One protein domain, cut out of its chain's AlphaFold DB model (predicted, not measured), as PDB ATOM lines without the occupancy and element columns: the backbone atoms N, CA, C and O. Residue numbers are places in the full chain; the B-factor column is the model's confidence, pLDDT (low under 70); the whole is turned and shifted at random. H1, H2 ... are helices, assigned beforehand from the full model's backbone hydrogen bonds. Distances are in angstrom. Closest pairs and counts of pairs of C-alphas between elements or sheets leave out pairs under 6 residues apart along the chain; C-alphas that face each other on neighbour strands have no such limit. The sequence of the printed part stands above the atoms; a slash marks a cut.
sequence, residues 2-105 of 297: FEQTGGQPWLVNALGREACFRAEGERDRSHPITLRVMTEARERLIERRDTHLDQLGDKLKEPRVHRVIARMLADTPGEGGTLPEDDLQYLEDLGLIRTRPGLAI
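AT A GLANCE: This is residues 2 to 105 of the 297 residues of an uncharacterized protein of Candidatus Kentron sp. LFY (UniProt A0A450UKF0). Two helical lobes stand at opposite ends of a loose model, with H4 as a bridge between them. One lobe holds H1, H2 and H3, with H2 and H3 crossing steeply; the other holds H5 and H6, which meet at a corner, and the last stretch, where residues 97 to 98 pair antiparallel with 104 to 105. The printed part has 104 residues, with six named helices, H1 to H6 in order, and no named strand; the class is all helix. It is loose, with a radius of gyration of the C-alphas of 16.9 A, and only just elongated, spanning 55 by 28 by 22 A.

IN THESE COORDINATES: H1, residues 2 to 5, begins at C-alpha 2 (22.827, -0.977, 125.399). H2 is residues 9 to 22, 18.7 A long, and H3 is residues 35 to 47, 18.5 A. H4 is residues 51 to 59, 12.9 A, and H5 is residues 63 to 73, 15.1 A. H6, residues 85 to 93, 12.1 A, ends at C-alpha 93 (18.701, -17.908, 128.153).

HOW THE PARTS SIT: H1 and H2 only just touch, with 3 pairs of C-alphas within 8 A, and only at the corner; the closest C-alphas, of Thr 5 and Leu 11, are 5.7 A apart. H2, with residues 14 to 19 alone, touches H3; the closest C-alphas, of Ala 19 and Ala 41, are 5.3 A apart. Their tilt of 69 degrees is steep, only just short of about perpendicular, and they run opposite ways. H3 and H4 are apart. H4 and H5 are close but not clearly touching, the closest C-alphas, of Lys 59 and Val 65, being 6.9 A apart. H5 touches H6 about perpendicular, at 81 degrees; the closest C-alphas, of Arg 64 and Asp 87, are 5.5 A apart. Every O i to N i+4 pair is within hydrogen-bond range in H2, H3 and H6, against 3 of 5 in H4 and 5 of 7 in H5; H1 is too short for such a pair.

THE WHOLE: The two C-alphas farthest apart, of Ser 30 and Gly 81, are 55.8 A apart. The printed part has no cut. The links H2 to H3 and H5 to H6 are long. The pLDDT is under 70 in residues 23 to 26, 49 to 54 and 75 to 81.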
ATOM      1  N   PHE A   2      22.293   0.309 124.915       91.31
ATOM      2  CA  PHE A   2      22.827  -0.977 125.399       91.31
ATOM      3  C   PHE A   2      22.855  -1.091 126.930       91.31
ATOM      4  O   PHE A   2      22.391  -2.083 127.472       91.31
ATOM      5  N   GLU A   3      23.298  -0.046 127.630       89.81
ATOM      6  CA  GLU A   3      23.307  -0.004 129.099       89.81
ATOM      7  C   GLU A   3      21.925  -0.242 129.731       89.81
ATOM      8  O   GLU A   3      21.824  -0.913 130.750       89.81
ATOM      9  N   GLN A   4      20.857   0.253 129.100       90.75
ATOM     10  CA  GLN A   4      19.486   0.161 129.611       90.75
ATOM     11  C   GLN A   4      18.815  -1.173 129.280       90.75
ATOM     12  O   GLN A   4      17.944  -1.622 130.020       90.75
ATOM     13  N   THR A   5      19.216  -1.814 128.181       92.56
ATOM     14  CA  THR A   5      18.559  -3.021 127.660       92.56
ATOM     15  C   THR A   5      19.388  -4.290 127.840       92.56
ATOM     16  O   THR A   5      18.862  -5.387 127.673       92.56
ATOM     17  N   GLY A   6      20.688  -4.172 128.122       90.88
ATOM     18  CA  GLY A   6      21.628  -5.295 128.119       90.88
ATOM     19  C   GLY A   6      21.747  -5.989 126.758       90.88
ATOM     20  O   GLY A   6      22.184  -7.131 126.695       90.88
ATOM     21  N   GLY A   7      21.305  -5.340 125.674       91.12
ATOM     22  CA  GLY A   7      21.233  -5.951 124.344       91.12
ATOM     23  C   GLY A   7      20.032  -6.878 124.123       91.12
ATOM     24  O   GLY A   7      19.956  -7.492 123.062       91.12
ATOM     25  N   GLN A   8      19.080  -6.962 125.063       90.69
ATOM     26  CA  GLN A   8      17.885  -7.793 124.894       90.69
ATOM     27  C   GLN A   8      17.105  -7.336 123.638       90.69
ATOM     28  O   GLN A   8      16.733  -6.156 123.555       90.69
ATOM     29  N   PRO A   9      16.874  -8.217 122.640       90.38
ATOM     30  CA  PRO A   9      16.423  -7.789 121.315       90.38
ATOM     31  C   PRO A   9      15.086  -7.046 121.303       90.38
ATOM     32  O   PRO A   9      14.933  -6.065 120.574       90.38
ATOM     33  N   TRP A  10      14.117  -7.484 122.107       90.62
ATOM     34  CA  TRP A  10      12.813  -6.833 122.175       90.62
ATOM     35  C   TRP A  10      12.915  -5.435 122.796       90.62
ATOM     36  O   TRP A  10      12.413  -4.484 122.207       90.62
ATOM     37  N   LEU A  11      13.630  -5.281 123.916       91.62
ATOM     38  CA  LEU A  11      13.846  -4.006 124.602       91.62
ATOM     39  C   LEU A  11      14.589  -3.005 123.718       91.62
ATOM     40  O   LEU A  11      14.217  -1.836 123.678       91.62
ATOM     41  N   VAL A  12      15.612  -3.452 122.981       93.06
ATOM     42  CA  VAL A  12      16.344  -2.600 122.026       93.06
ATOM     43  C   VAL A  12      15.395  -2.046 120.963       93.06
ATOM     44  O   VAL A  12      15.362  -0.836 120.737       93.06
ATOM     45  N   ASN A  13      14.586  -2.913 120.349       91.81
ATOM     46  CA  ASN A  13      13.633  -2.504 119.320       91.81
ATOM     47  C   ASN A  13      12.503  -1.634 119.887       91.81
ATOM     48  O   ASN A  13      12.141  -0.632 119.273       91.81
ATOM     49  N   ALA A  14      11.960  -1.986 121.053       90.31
ATOM     50  CA  ALA A  14      10.890  -1.241 121.703       90.31
ATOM     51  C   ALA A  14      11.350   0.169 122.089       90.31
ATOM     52  O   ALA A  14      10.662   1.138 121.775       90.31
ATOM     53  N   LEU A  15      12.542   0.294 122.678       90.69
ATOM     54  CA  LEU A  15      13.109   1.580 123.070       90.69
ATOM     55  C   LEU A  15      13.464   2.446 121.853       90.69
ATOM     56  O   LEU A  15      13.154   3.633 121.836       90.69
ATOM     57  N   GLY A  16      14.065   1.857 120.812       90.50
ATOM     58  CA  GLY A  16      14.341   2.571 119.563       90.50
ATOM     59  C   GLY A  16      13.060   3.038 118.869       90.50
ATOM     60  O   GLY A  16      12.985   4.166 118.391       90.50
ATOM     61  N   ARG A  17      12.016   2.200 118.864       89.62
ATOM     62  CA  ARG A  17      10.707   2.580 118.329       89.62
ATOM     63  C   ARG A  17      10.066   3.708 119.135       89.62
ATOM     64  O   ARG A  17       9.425   4.578 118.551       89.62
ATOM     65  N   GLU A  18      10.211   3.666 120.454       88.44
ATOM     66  CA  GLU A  18       9.647   4.667 121.350       88.44
ATOM     67  C   GLU A  18      10.261   6.045 121.128       88.44
ATOM     68  O   GLU A  18       9.514   7.002 120.920       88.44
ATOM     69  N   ALA A  19      11.595   6.122 121.103       87.94
ATOM     70  CA  ALA A  19      12.319   7.351 120.799       87.94
ATOM     71  C   ALA A  19      11.918   7.868 119.406       87.94
ATOM     72  O   ALA A  19      11.213   8.861 119.285       87.94
ATOM     73  N   CYS A  20      12.190   7.100 118.349       85.94
ATOM     74  CA  CYS A  20      12.058   7.598 116.979       85.94
ATOM     75  C   CYS A  20      10.620   7.887 116.500       85.94
ATOM     76  O   CYS A  20      10.447   8.588 115.505       85.94
ATOM     77  N   PHE A  21       9.577   7.280 117.085       81.62
ATOM     78  CA  PHE A  21       8.231   7.308 116.473       81.62
ATOM     79  C   PHE A  21       7.074   7.676 117.400       81.62
ATOM     80  O   PHE A  21       5.974   7.944 116.887       81.62
ATOM     81  N   ARG A  22       7.276   7.643 118.723       70.31
ATOM     82  CA  ARG A  22       6.211   7.835 119.723       70.31
ATOM     83  C   ARG A  22       6.446   9.024 120.650       70.31
ATOM     84  O   ARG A  22       5.463   9.574 121.131       70.31
ATOM     85  N   ALA A  23       7.690   9.460 120.840       65.19
ATOM     86  CA  ALA A  23       7.967  10.770 121.412       65.19
ATOM     87  C   ALA A  23       7.437  11.863 120.465       65.19
ATOM     88  O   ALA A  23       7.798  11.908 119.283       65.19
ATOM     89  N   GLU A  24       6.534  12.715 120.947       56.00
ATOM     90  CA  GLU A  24       6.052  13.859 120.171       56.00
ATOM     91  C   GLU A  24       7.249  14.739 119.769       56.00
ATOM     92  O   GLU A  24       8.004  15.205 120.617       56.00
ATOM     93  N   GLY A  25       7.454  14.916 118.459       55.66
ATOM     94  CA  GLY A  25       8.568  15.686 117.890       55.66
ATOM     95  C   GLY A  25       9.642  14.869 117.158       55.66
ATOM     96  O   GLY A  25      10.391  15.443 116.377       55.66
ATOM     97  N   GLU A  26       9.695  13.540 117.307       61.31
ATOM     98  CA  GLU A  26      10.850  12.746 116.826       61.31
ATOM     99  C   GLU A  26      10.671  12.016 115.496       61.31
ATOM    100  O   GLU A  26      11.589  11.370 114.994       61.31
ATOM    101  N   ARG A  27       9.514  12.174 114.849       70.25
ATOM    102  CA  ARG A  27       9.349  11.708 113.460       70.25
ATOM    103  C   ARG A  27      10.132  12.561 112.462       70.25
ATOM    104  O   ARG A  27      10.309  12.151 111.314       70.25
ATOM    105  N   ASP A  28      10.569  13.744 112.887       76.06
ATOM    106  CA  ASP A  28      11.410  14.619 112.091       76.06
ATOM    107  C   ASP A  28      12.870  14.157 112.149       76.06
ATOM    108  O   ASP A  28      13.571  14.301 113.148       76.06
ATOM    109  N   ARG A  29      13.341  13.633 111.016       80.62
ATOM    110  CA  ARG A  29      14.684  13.063 110.845       80.62
ATOM    111  C   ARG A  29      15.798  14.115 110.899       80.62
ATOM    112  O   ARG A  29      16.966  13.735 110.872       80.62
ATOM    113  N   SER A  30      15.456  15.405 110.932       81.69
ATOM    114  CA  SER A  30      16.416  16.496 111.123       81.69
ATOM    115  C   SER A  30      16.797  16.714 112.593       81.69
ATOM    116  O   SER A  30      17.824  17.337 112.866       81.69
ATOM    117  N   HIS A  31      16.027  16.163 113.538       81.38
ATOM    118  CA  HIS A  31      16.297  16.283 114.965       81.38
ATOM    119  C   HIS A  31      17.136  15.096 115.471       81.38
ATOM    120  O   HIS A  31      16.776  13.939 115.241       81.38
ATOM    121  N   PRO A  32      18.258  15.337 116.176       85.81
ATOM    122  CA  PRO A  32      19.065  14.260 116.734       85.81
ATOM    123  C   PRO A  32      18.376  13.608 117.940       85.81
ATOM    124  O   PRO A  32      17.818  14.285 118.804       85.81
ATOM    125  N   ILE A  33      18.508  12.285 118.050       87.19
ATOM    126  CA  ILE A  33      18.097  11.528 119.239       87.19
ATOM    127  C   ILE A  33      19.076  11.852 120.369       87.19
ATOM    128  O   ILE A  33      20.246  11.466 120.336       87.19
ATOM    129  N   THR A  34      18.599  12.581 121.373       88.12
ATOM    130  CA  THR A  34      19.408  12.986 122.531       88.12
ATOM    131  C   THR A  34      19.309  11.970 123.673       88.12
ATOM    132  O   THR A  34      18.427  11.112 123.700       88.12
ATOM    133  N   LEU A  35      20.191  12.072 124.674       86.81
ATOM    134  CA  LEU A  35      20.057  11.269 125.899       86.81
ATOM    135  C   LEU A  35      18.719  11.519 126.603       86.81
ATOM    136  O   LEU A  35      18.094  10.574 127.067       86.81
ATOM    137  N   ARG A  36      18.252  12.773 126.611       82.75
ATOM    138  CA  ARG A  36      16.961  13.173 127.186       82.75
ATOM    139  C   ARG A  36      15.808  12.382 126.574       82.75
ATOM    140  O   ARG A  36      15.041  11.751 127.290       82.75
ATOM    141  N   VAL A  37      15.749  12.383 125.249       86.00
ATOM    142  CA  VAL A  37      14.794  11.614 124.449       86.00
ATOM    143  C   VAL A  37      14.797  10.136 124.841       86.00
ATOM    144  O   VAL A  37      13.751   9.540 125.087       86.00
ATOM    145  N   MET A  38      15.989   9.548 124.954       88.50
ATOM    146  CA  MET A  38      16.146   8.138 125.300       88.50
ATOM    147  C   MET A  38      15.692   7.834 126.730       88.50
ATOM    148  O   MET A  38      15.103   6.781 126.964       88.50
ATOM    149  N   THR A  39      15.952   8.736 127.678       86.38
ATOM    150  CA  THR A  39      15.471   8.625 129.059       86.38
ATOM    151  C   THR A  39      13.950   8.706 129.107       86.38
ATOM    152  O   THR A  39      13.318   7.828 129.673       86.38
ATOM    153  N   GLU A  40      13.337   9.692 128.455       85.00
ATOM    154  CA  GLU A  40      11.875   9.817 128.408       85.00
ATOM    155  C   GLU A  40      11.208   8.612 127.724       85.00
ATOM    156  O   GLU A  40      10.179   8.120 128.182       85.00
ATOM    157  N   ALA A  41      11.813   8.096 126.652       88.56
ATOM    158  CA  ALA A  41      11.357   6.888 125.977       88.56
ATOM    159  C   ALA A  41      11.433   5.650 126.887       88.56
ATOM    160  O   ALA A  41      10.523   4.821 126.887       88.56
ATOM    161  N   ARG A  42      12.498   5.524 127.684       88.50
ATOM    162  CA  ARG A  42      12.638   4.458 128.682       88.50
ATOM    163  C   ARG A  42      11.528   4.536 129.731       88.50
ATOM    164  O   ARG A  42      10.892   3.514 129.971       88.50
ATOM    165  N   GLU A  43      11.276   5.716 130.301       85.44
ATOM    166  CA  GLU A  43      10.220   5.895 131.311       85.44
ATOM    167  C   GLU A  43       8.853   5.492 130.752       85.44
ATOM    168  O   GLU A  43       8.178   4.632 131.318       85.44
ATOM    169  N   ARG A  44       8.495   5.999 129.564       85.12
ATOM    170  CA  ARG A  44       7.236   5.632 128.898       85.12
ATOM    171  C   ARG A  44       7.137   4.137 128.609       85.12
ATOM    172  O   ARG A  44       6.057   3.564 128.719       85.12
ATOM    173  N   LEU A  45       8.239   3.490 128.222       86.69
ATOM    174  CA  LEU A  45       8.261   2.047 127.976       86.69
ATOM    175  C   LEU A  45       7.981   1.248 129.259       86.69
ATOM    176  O   LEU A  45       7.230   0.275 129.212       86.69
ATOM    177  N   ILE A  46       8.564   1.658 130.387       82.88
ATOM    178  CA  ILE A  46       8.361   1.018 131.695       82.88
ATOM    179  C   ILE A  46       6.925   1.235 132.188       82.88
ATOM    180  O   ILE A  46       6.309   0.311 132.722       82.88
ATOM    181  N   GLU A  47       6.368   2.426 131.974       78.12
ATOM    182  CA  GLU A  47       4.989   2.753 132.339       78.12
ATOM    183  C   GLU A  47       3.951   2.006 131.491       78.12
ATOM    184  O   GLU A  47       2.937   1.553 132.024       78.12
ATOM    185  N   ARG A  48       4.187   1.857 130.179       73.75
ATOM    186  CA  ARG A  48       3.144   1.457 129.220       73.75
ATOM    187  C   ARG A  48       2.636   0.018 129.351       73.75
ATOM    188  O   ARG A  48       1.615  -0.283 128.744       73.75
ATOM    189  N   ARG A  49       3.257  -0.870 130.131       64.75
ATOM    190  CA  ARG A  49       2.823  -2.288 130.228       64.75
ATOM    191  C   ARG A  49       2.599  -2.914 128.846       64.75
ATOM    192  O   ARG A  49       1.535  -3.433 128.530       64.75
ATOM    193  N   ASP A  50       3.592  -2.790 127.966       67.50
ATOM    194  CA  ASP A  50       3.513  -3.441 126.659       67.50
ATOM    195  C   ASP A  50       3.332  -4.962 126.850       67.50
ATOM    196  O   ASP A  50       3.931  -5.549 127.748       67.50
ATOM    197  N   THR A  51       2.567  -5.620 125.975       60.66
ATOM    198  CA  THR A  51       2.167  -7.041 126.097       60.66
ATOM    199  C   THR A  51       3.328  -8.016 126.361       60.66
ATOM    200  O   THR A  51       3.142  -9.057 126.982       60.66
ATOM    201  N   HIS A  52       4.546  -7.696 125.915       64.56
ATOM    202  CA  HIS A  52       5.741  -8.492 126.223       64.56
ATOM    203  C   HIS A  52       6.135  -8.437 127.710       64.56
ATOM    204  O   HIS A  52       6.572  -9.437 128.272       64.56
ATOM    205  N   LEU A  53       5.967  -7.283 128.357       68.19
ATOM    206  CA  LEU A  53       6.170  -7.119 129.796       68.19
ATOM    207  C   LEU A  53       5.027  -7.760 130.597       68.19
ATOM    208  O   LEU A  53       5.266  -8.237 131.701       68.19
ATOM    209  N   ASP A  54       3.820  -7.858 130.034       66.69
ATOM    210  CA  ASP A  54       2.732  -8.628 130.653       66.69
ATOM    211  C   ASP A  54       3.035 -10.135 130.642       66.69
ATOM    212  O   ASP A  54       2.864 -10.810 131.657       66.69
ATOM    213  N   GLN A  55       3.578 -10.661 129.534       75.06
ATOM    214  CA  GLN A  55       4.022 -12.062 129.444       75.06
ATOM    215  C   GLN A  55       5.113 -12.408 130.470       75.06
ATOM    216  O   GLN A  55       5.213 -13.557 130.905       75.06
ATOM    217  N   LEU A  56       5.913 -11.422 130.895       81.31
ATOM    218  CA  LEU A  56       6.885 -11.604 131.972       81.31
ATOM    219  C   LEU A  56       6.199 -11.977 133.293       81.31
ATOM    220  O   LEU A  56       6.737 -12.789 134.038       81.31
ATOM    221  N   GLY A  57       5.005 -11.445 133.572       79.56
ATOM    222  CA  GLY A  57       4.270 -11.734 134.804       79.56
ATOM    223  C   GLY A  57       3.950 -13.216 134.981       79.56
ATOM    224  O   GLY A  57       4.116 -13.751 136.076       79.56
ATOM    225  N   ASP A  58       3.570 -13.906 133.906       82.31
ATOM    226  CA  ASP A  58       3.320 -15.348 133.958       82.31
ATOM    227  C   ASP A  58       4.617 -16.148 134.113       82.31
ATOM    228  O   ASP A  58       4.663 -17.099 134.892       82.31
ATOM    229  N   LYS A  59       5.707 -15.716 133.463       89.12
ATOM    230  CA  LYS A  59       7.033 -16.324 133.651       89.12
ATOM    231  C   LYS A  59       7.543 -16.191 135.081       89.12
ATOM    232  O   LYS A  59       8.108 -17.143 135.610       89.12
ATOM    233  N   LEU A  60       7.298 -15.059 135.738       89.06
ATOM    234  CA  LEU A  60       7.704 -14.825 137.127       89.06
ATOM    235  C   LEU A  60       6.979 -15.730 138.140       89.06
ATOM    236  O   LEU A  60       7.429 -15.821 139.282       89.06
ATOM    237  N   LYS A  61       5.895 -16.415 137.748       85.25
ATOM    238  CA  LYS A  61       5.206 -17.417 138.581       85.25
ATOM    239  C   LYS A  61       5.784 -18.827 138.426       85.25
ATOM    240  O   LYS A  61       5.483 -19.693 139.243       85.25
ATOM    241  N   GLU A  62       6.594 -19.090 137.396       92.12
ATOM    242  CA  GLU A  62       7.205 -20.409 137.200       92.12
ATOM    243  C   GLU A  62       8.144 -20.739 138.376       92.12
ATOM    244  O   GLU A  62       9.027 -19.932 138.675       92.12
ATOM    245  N   PRO A  63       8.051 -21.927 139.011       91.00
ATOM    246  CA  PRO A  63       8.823 -22.235 140.221       91.00
ATOM    247  C   PRO A  63      10.344 -22.059 140.087       91.00
ATOM    248  O   PRO A  63      11.002 -21.643 141.037       91.00
ATOM    249  N   ARG A  64      10.910 -22.356 138.909       93.12
ATOM    250  CA  ARG A  64      12.344 -22.166 138.615       93.12
ATOM    251  C   ARG A  64      12.747 -20.692 138.511       93.12
ATOM    252  O   ARG A  64      13.802 -20.312 139.006       93.12
ATOM    253  N   VAL A  65      11.889 -19.856 137.920       93.00
ATOM    254  CA  VAL A  65      12.116 -18.407 137.793       93.00
ATOM    255  C   VAL A  65      11.951 -17.740 139.143       93.00
ATOM    256  O   VAL A  65      12.833 -17.003 139.580       93.00
ATOM    257  N   HIS A  66      10.856 -18.068 139.827       89.50
ATOM    258  CA  HIS A  66      10.555 -17.587 141.163       89.50
ATOM    259  C   HIS A  66      11.722 -17.812 142.123       89.50
ATOM    260  O   HIS A  66      12.196 -16.856 142.728       89.50
ATOM    261  N   ARG A  67      12.264 -19.035 142.189       87.38
ATOM    262  CA  ARG A  67      13.361 -19.388 143.104       87.38
ATOM    263  C   ARG A  67      14.584 -18.482 142.958       87.38
ATOM    264  O   ARG A  67      15.219 -18.152 143.959       87.38
ATOM    265  N   VAL A  68      14.933 -18.105 141.729       89.25
ATOM    266  CA  VAL A  68      16.093 -17.249 141.452       89.25
ATOM    267  C   VAL A  68      15.746 -15.784 141.713       89.25
ATOM    268  O   VAL A  68      16.445 -15.121 142.479       89.25
ATOM    269  N   ILE A  69      14.648 -15.282 141.138       89.06
ATOM    270  CA  ILE A  69      14.249 -13.873 141.265       89.06
ATOM    271  C   ILE A  69      13.925 -13.514 142.721       89.06
ATOM    272  O   ILE A  69      14.323 -12.447 143.181       89.06
ATOM    273  N   ALA A  70      13.291 -14.406 143.485       85.00
ATOM    274  CA  ALA A  70      12.958 -14.160 144.885       85.00
ATOM    275  C   ALA A  70      14.205 -13.929 145.731       85.00
ATOM    276  O   ALA A  70      14.251 -12.967 146.491       85.00
ATOM    277  N   ARG A  71      15.263 -14.726 145.532       81.56
ATOM    278  CA  ARG A  71      16.542 -14.506 146.223       81.56
ATOM    279  C   ARG A  71      17.214 -13.198 145.834       81.56
ATOM    280  O   ARG A  71      17.858 -12.573 146.668       81.56
ATOM    281  N   MET A  72      17.073 -12.784 144.578       83.88
ATOM    282  CA  MET A  72      17.631 -11.516 144.107       83.88
ATOM    283  C   MET A  72      16.893 -10.304 144.688       83.88
ATOM    284  O   MET A  72      17.523  -9.272 144.898       83.88
ATOM    285  N   LEU A  73      15.588 -10.428 144.951       82.50
ATOM    286  CA  LEU A  73      14.756  -9.365 145.526       82.50
ATOM    287  C   LEU A  73      14.782  -9.333 147.064       82.50
ATOM    288  O   LEU A  73      14.648  -8.264 147.651       82.50
ATOM    289  N   ALA A  74      14.936 -10.488 147.718       74.31
ATOM    290  CA  ALA A  74      14.834 -10.629 149.173       74.31
ATOM    291  C   ALA A  74      16.075 -10.159 149.943       74.31
ATOM    292  O   ALA A  74      16.048 -10.148 151.173       74.31
ATOM    293  N   ASP A  75      17.152  -9.794 149.238       64.94
ATOM    294  CA  ASP A  75      18.437  -9.445 149.849       64.94
ATOM    295  C   ASP A  75      18.912 -10.530 150.842       64.94
ATOM    296  O   ASP A  75      19.290 -10.269 151.984       64.94
ATOM    297  N   THR A  76      18.837 -11.798 150.413       56.47
ATOM    298  CA  THR A  76      19.235 -12.990 151.185       56.47
ATOM    299  C   THR A  76      20.555 -13.585 150.660       56.47
ATOM    300  O   THR A  76      20.565 -14.689 150.101       56.47
ATOM    301  N   PRO A  77      21.720 -12.916 150.801       49.44
ATOM    302  CA  PRO A  77      22.992 -13.543 150.464       49.44
ATOM    303  C   PRO A  77      23.274 -14.706 151.429       49.44
ATOM    304  O   PRO A  77      23.375 -14.523 152.638       49.44
ATOM    305  N   GLY A  78      23.398 -15.921 150.888       49.53
ATOM    306  CA  GLY A  78      23.823 -17.115 151.634       49.53
ATOM    307  C   GLY A  78      22.730 -17.860 152.407       49.53
ATOM    308  O   GLY A  78      22.973 -18.977 152.857       49.53
ATOM    309  N   GLU A  79      21.516 -17.314 152.516       48.09
ATOM    310  CA  GLU A  79      20.365 -18.045 153.057       48.09
ATOM    311  C   GLU A  79      19.614 -18.753 151.932       48.09
ATOM    312  O   GLU A  79      18.798 -18.189 151.205       48.09
ATOM    313  N   GLY A  80      19.960 -20.024 151.773       55.09
ATOM    314  CA  GLY A  80      19.388 -20.931 150.795       55.09
ATOM    315  C   GLY A  80      20.496 -21.732 150.129       55.09
ATOM    316  O   GLY A  80      21.512 -21.173 149.720       55.09
ATOM    317  N   GLY A  81      20.299 -23.046 149.994       62.38
ATOM    318  CA  GLY A  81      21.254 -23.920 149.301       62.38
ATOM    319  C   GLY A  81      21.582 -23.416 147.892       62.38
ATOM    320  O   GLY A  81      20.858 -22.578 147.354       62.38
ATOM    321  N   THR A  82      22.665 -23.907 147.295       79.31
ATOM    322  CA  THR A  82      23.096 -23.550 145.935       79.31
ATOM    323  C   THR A  82      21.912 -23.492 144.964       79.31
ATOM    324  O   THR A  82      21.099 -24.418 144.919       79.31
ATOM    325  N   LEU A  83      21.781 -22.383 144.226       85.31
ATOM    326  CA  LEU A  83      20.782 -22.283 143.160       85.31
ATOM    327  C   LEU A  83      21.093 -23.346 142.095       85.31
ATOM    328  O   LEU A  83      22.266 -23.479 141.735       85.31
ATOM    329  N   PRO A  84      20.094 -24.099 141.598       90.50
ATOM    330  CA  PRO A  84      20.329 -25.083 140.548       90.50
ATOM    331  C   PRO A  84      20.935 -24.427 139.303       90.50
ATOM    332  O   PRO A  84      20.466 -23.375 138.868       90.50
ATOM    333  N   GLU A  85      21.958 -25.055 138.724       92.69
ATOM    334  CA  GLU A  85      22.618 -24.561 137.509       92.69
ATOM    335  C   GLU A  85      21.629 -24.444 136.342       92.69
ATOM    336  O   GLU A  85      21.585 -23.407 135.686       92.69
ATOM    337  N   ASP A  86      20.753 -25.440 136.168       95.19
ATOM    338  CA  ASP A  86      19.706 -25.435 135.139       95.19
ATOM    339  C   ASP A  86      18.721 -24.264 135.295       95.19
ATOM    340  O   ASP A  86      18.279 -23.690 134.299       95.19
ATOM    341  N   ASP A  87      18.386 -23.881 136.536       95.25
ATOM    342  CA  ASP A  87      17.516 -22.729 136.804       95.25
ATOM    343  C   ASP A  87      18.241 -21.430 136.401       95.25
ATOM    344  O   ASP A  87      17.651 -20.569 135.752       95.25
ATOM    345  N   LEU A  88      19.534 -21.291 136.722       93.81
ATOM    346  CA  LEU A  88      20.335 -20.127 136.324       93.81
ATOM    347  C   LEU A  88      20.494 -20.034 134.802       93.81
ATOM    348  O   LEU A  88      20.248 -18.969 134.236       93.81
ATOM    349  N   GLN A  89      20.847 -21.139 134.140       95.12
ATOM    350  CA  GLN A  89      21.001 -21.188 132.687       95.12
ATOM    351  C   GLN A  89      19.684 -20.839 131.987       95.12
ATOM    352  O   GLN A  89      19.675 -20.016 131.077       95.12
ATOM    353  N   TYR A  90      18.555 -21.375 132.462       95.75
ATOM    354  CA  TYR A  90      17.240 -21.062 131.903       95.75
ATOM    355  C   TYR A  90      16.911 -19.563 131.979       95.75
ATOM    356  O   TYR A  90      16.408 -18.992 131.015       95.75
ATOM    357  N   LEU A  91      17.201 -18.893 133.100       94.62
ATOM    358  CA  LEU A  91      16.924 -17.456 133.237       94.62
ATOM    359  C   LEU A  91      17.906 -16.590 132.440       94.62
ATOM    360  O   LEU A  91      17.522 -15.504 131.994       94.62
ATOM    361  N   GLU A  92      19.152 -17.039 132.278       93.69
ATOM    362  CA  GLU A  92      20.142 -16.389 131.416       93.69
ATOM    363  C   GLU A  92      19.737 -16.514 129.936       93.69
ATOM    364  O   GLU A  92      19.750 -15.510 129.225       93.69
ATOM    365  N   ASP A  93      19.239 -17.678 129.504       92.75
ATOM    366  CA  ASP A  93      18.701 -17.908 128.153       92.75
ATOM    367  C   ASP A  93      17.440 -17.073 127.875       92.75
ATOM    368  O   ASP A  93      17.253 -16.553 126.773       92.75
ATOM    369  N   LEU A  94      16.581 -16.887 128.886       91.12
ATOM    370  CA  LEU A  94      15.454 -15.949 128.818       91.12
ATOM    371  C   LEU A  94      15.900 -14.474 128.803       91.12
ATOM    372  O   LEU A  94      15.083 -13.586 128.546       91.12
ATOM    373  N   GLY A  95      17.172 -14.190 129.093       91.44
ATOM    374  CA  GLY A  95      17.727 -12.842 129.172       91.44
ATOM    375  C   GLY A  95      17.269 -12.045 130.398       91.44
ATOM    376  O   GLY A  95      17.358 -10.817 130.385       91.44
ATOM    377  N   LEU A  96      16.758 -12.705 131.444       91.50
ATOM    378  CA  LEU A  96      16.263 -12.051 132.665       91.50
ATOM    379  C   LEU A  96      17.384 -11.738 133.656       91.50
ATOM    380  O   LEU A  96      17.321 -10.739 134.380       91.50
ATOM    381  N   ILE A  97      18.424 -12.568 133.667       92.56
ATOM    382  CA  ILE A  97      19.601 -12.408 134.519       92.56
ATOM    383  C   ILE A  97      20.881 -12.447 133.686       92.56
ATOM    384  O   ILE A  97      20.885 -12.858 132.531       92.56
ATOM    385  N   ARG A  98      21.978 -12.037 134.313       90.75
ATOM    386  CA  ARG A  98      23.344 -12.322 133.876       90.75
ATOM    387  C   ARG A  98      24.081 -13.009 135.014       90.75
ATOM    388  O   ARG A  98      23.891 -12.621 136.169       90.75
ATOM    389  N   THR A  99      24.929 -13.983 134.703       89.12
ATOM    390  CA  THR A  99      25.716 -14.709 135.717       89.12
ATOM    391  C   THR A  99      27.144 -14.177 135.865       89.12
ATOM    392  O   THR A  99      27.784 -14.397 136.895       89.12
ATOM    393  N   ARG A 100      27.646 -13.416 134.881       85.94
ATOM    394  CA  ARG A 100      29.004 -12.839 134.869       85.94
ATOM    395  C   ARG A 100      28.992 -11.300 134.856       85.94
ATOM    396  O   ARG A 100      28.151 -10.707 134.180       85.94
ATOM    397  N   PRO A 101      29.921 -10.623 135.567       85.12
ATOM    398  CA  PRO A 101      30.907 -11.173 136.512       85.12
ATOM    399  C   PRO A 101      30.290 -11.625 137.850       85.12
ATOM    400  O   PRO A 101      31.001 -12.115 138.718       85.12
ATOM    401  N   GLY A 102      28.984 -11.441 138.025       84.25
ATOM    402  CA  GLY A 102      28.222 -11.922 139.166       84.25
ATOM    403  C   GLY A 102      26.734 -11.894 138.844       84.25
ATOM    404  O   GLY A 102      26.312 -11.224 137.894       84.25
ATOM    405  N   LEU A 103      25.954 -12.621 139.642       86.25
ATOM    406  CA  LEU A 103      24.522 -12.786 139.437       86.25
ATOM    407  C   LEU A 103      23.765 -11.467 139.655       86.25
ATOM    408  O   LEU A 103      23.741 -10.910 140.755       86.25
ATOM    409  N   ALA A 104      23.125 -10.968 138.599       87.56
ATOM    410  CA  ALA A 104      22.346  -9.733 138.627       87.56
ATOM    411  C   ALA A 104      21.194  -9.768 137.616       87.56
ATOM    412  O   ALA A 104      21.252 -10.495 136.625       87.56
ATOM    413  N   ILE A 105      20.163  -8.948 137.847       90.94
ATOM    414  CA  ILE A 105      19.091  -8.750 136.861       90.94
ATOM    415  C   ILE A 105      19.729  -8.152 135.604       90.94
ATOM    416  O   ILE A 105      20.558  -7.236 135.703       90.94
TER     417      ILE A 105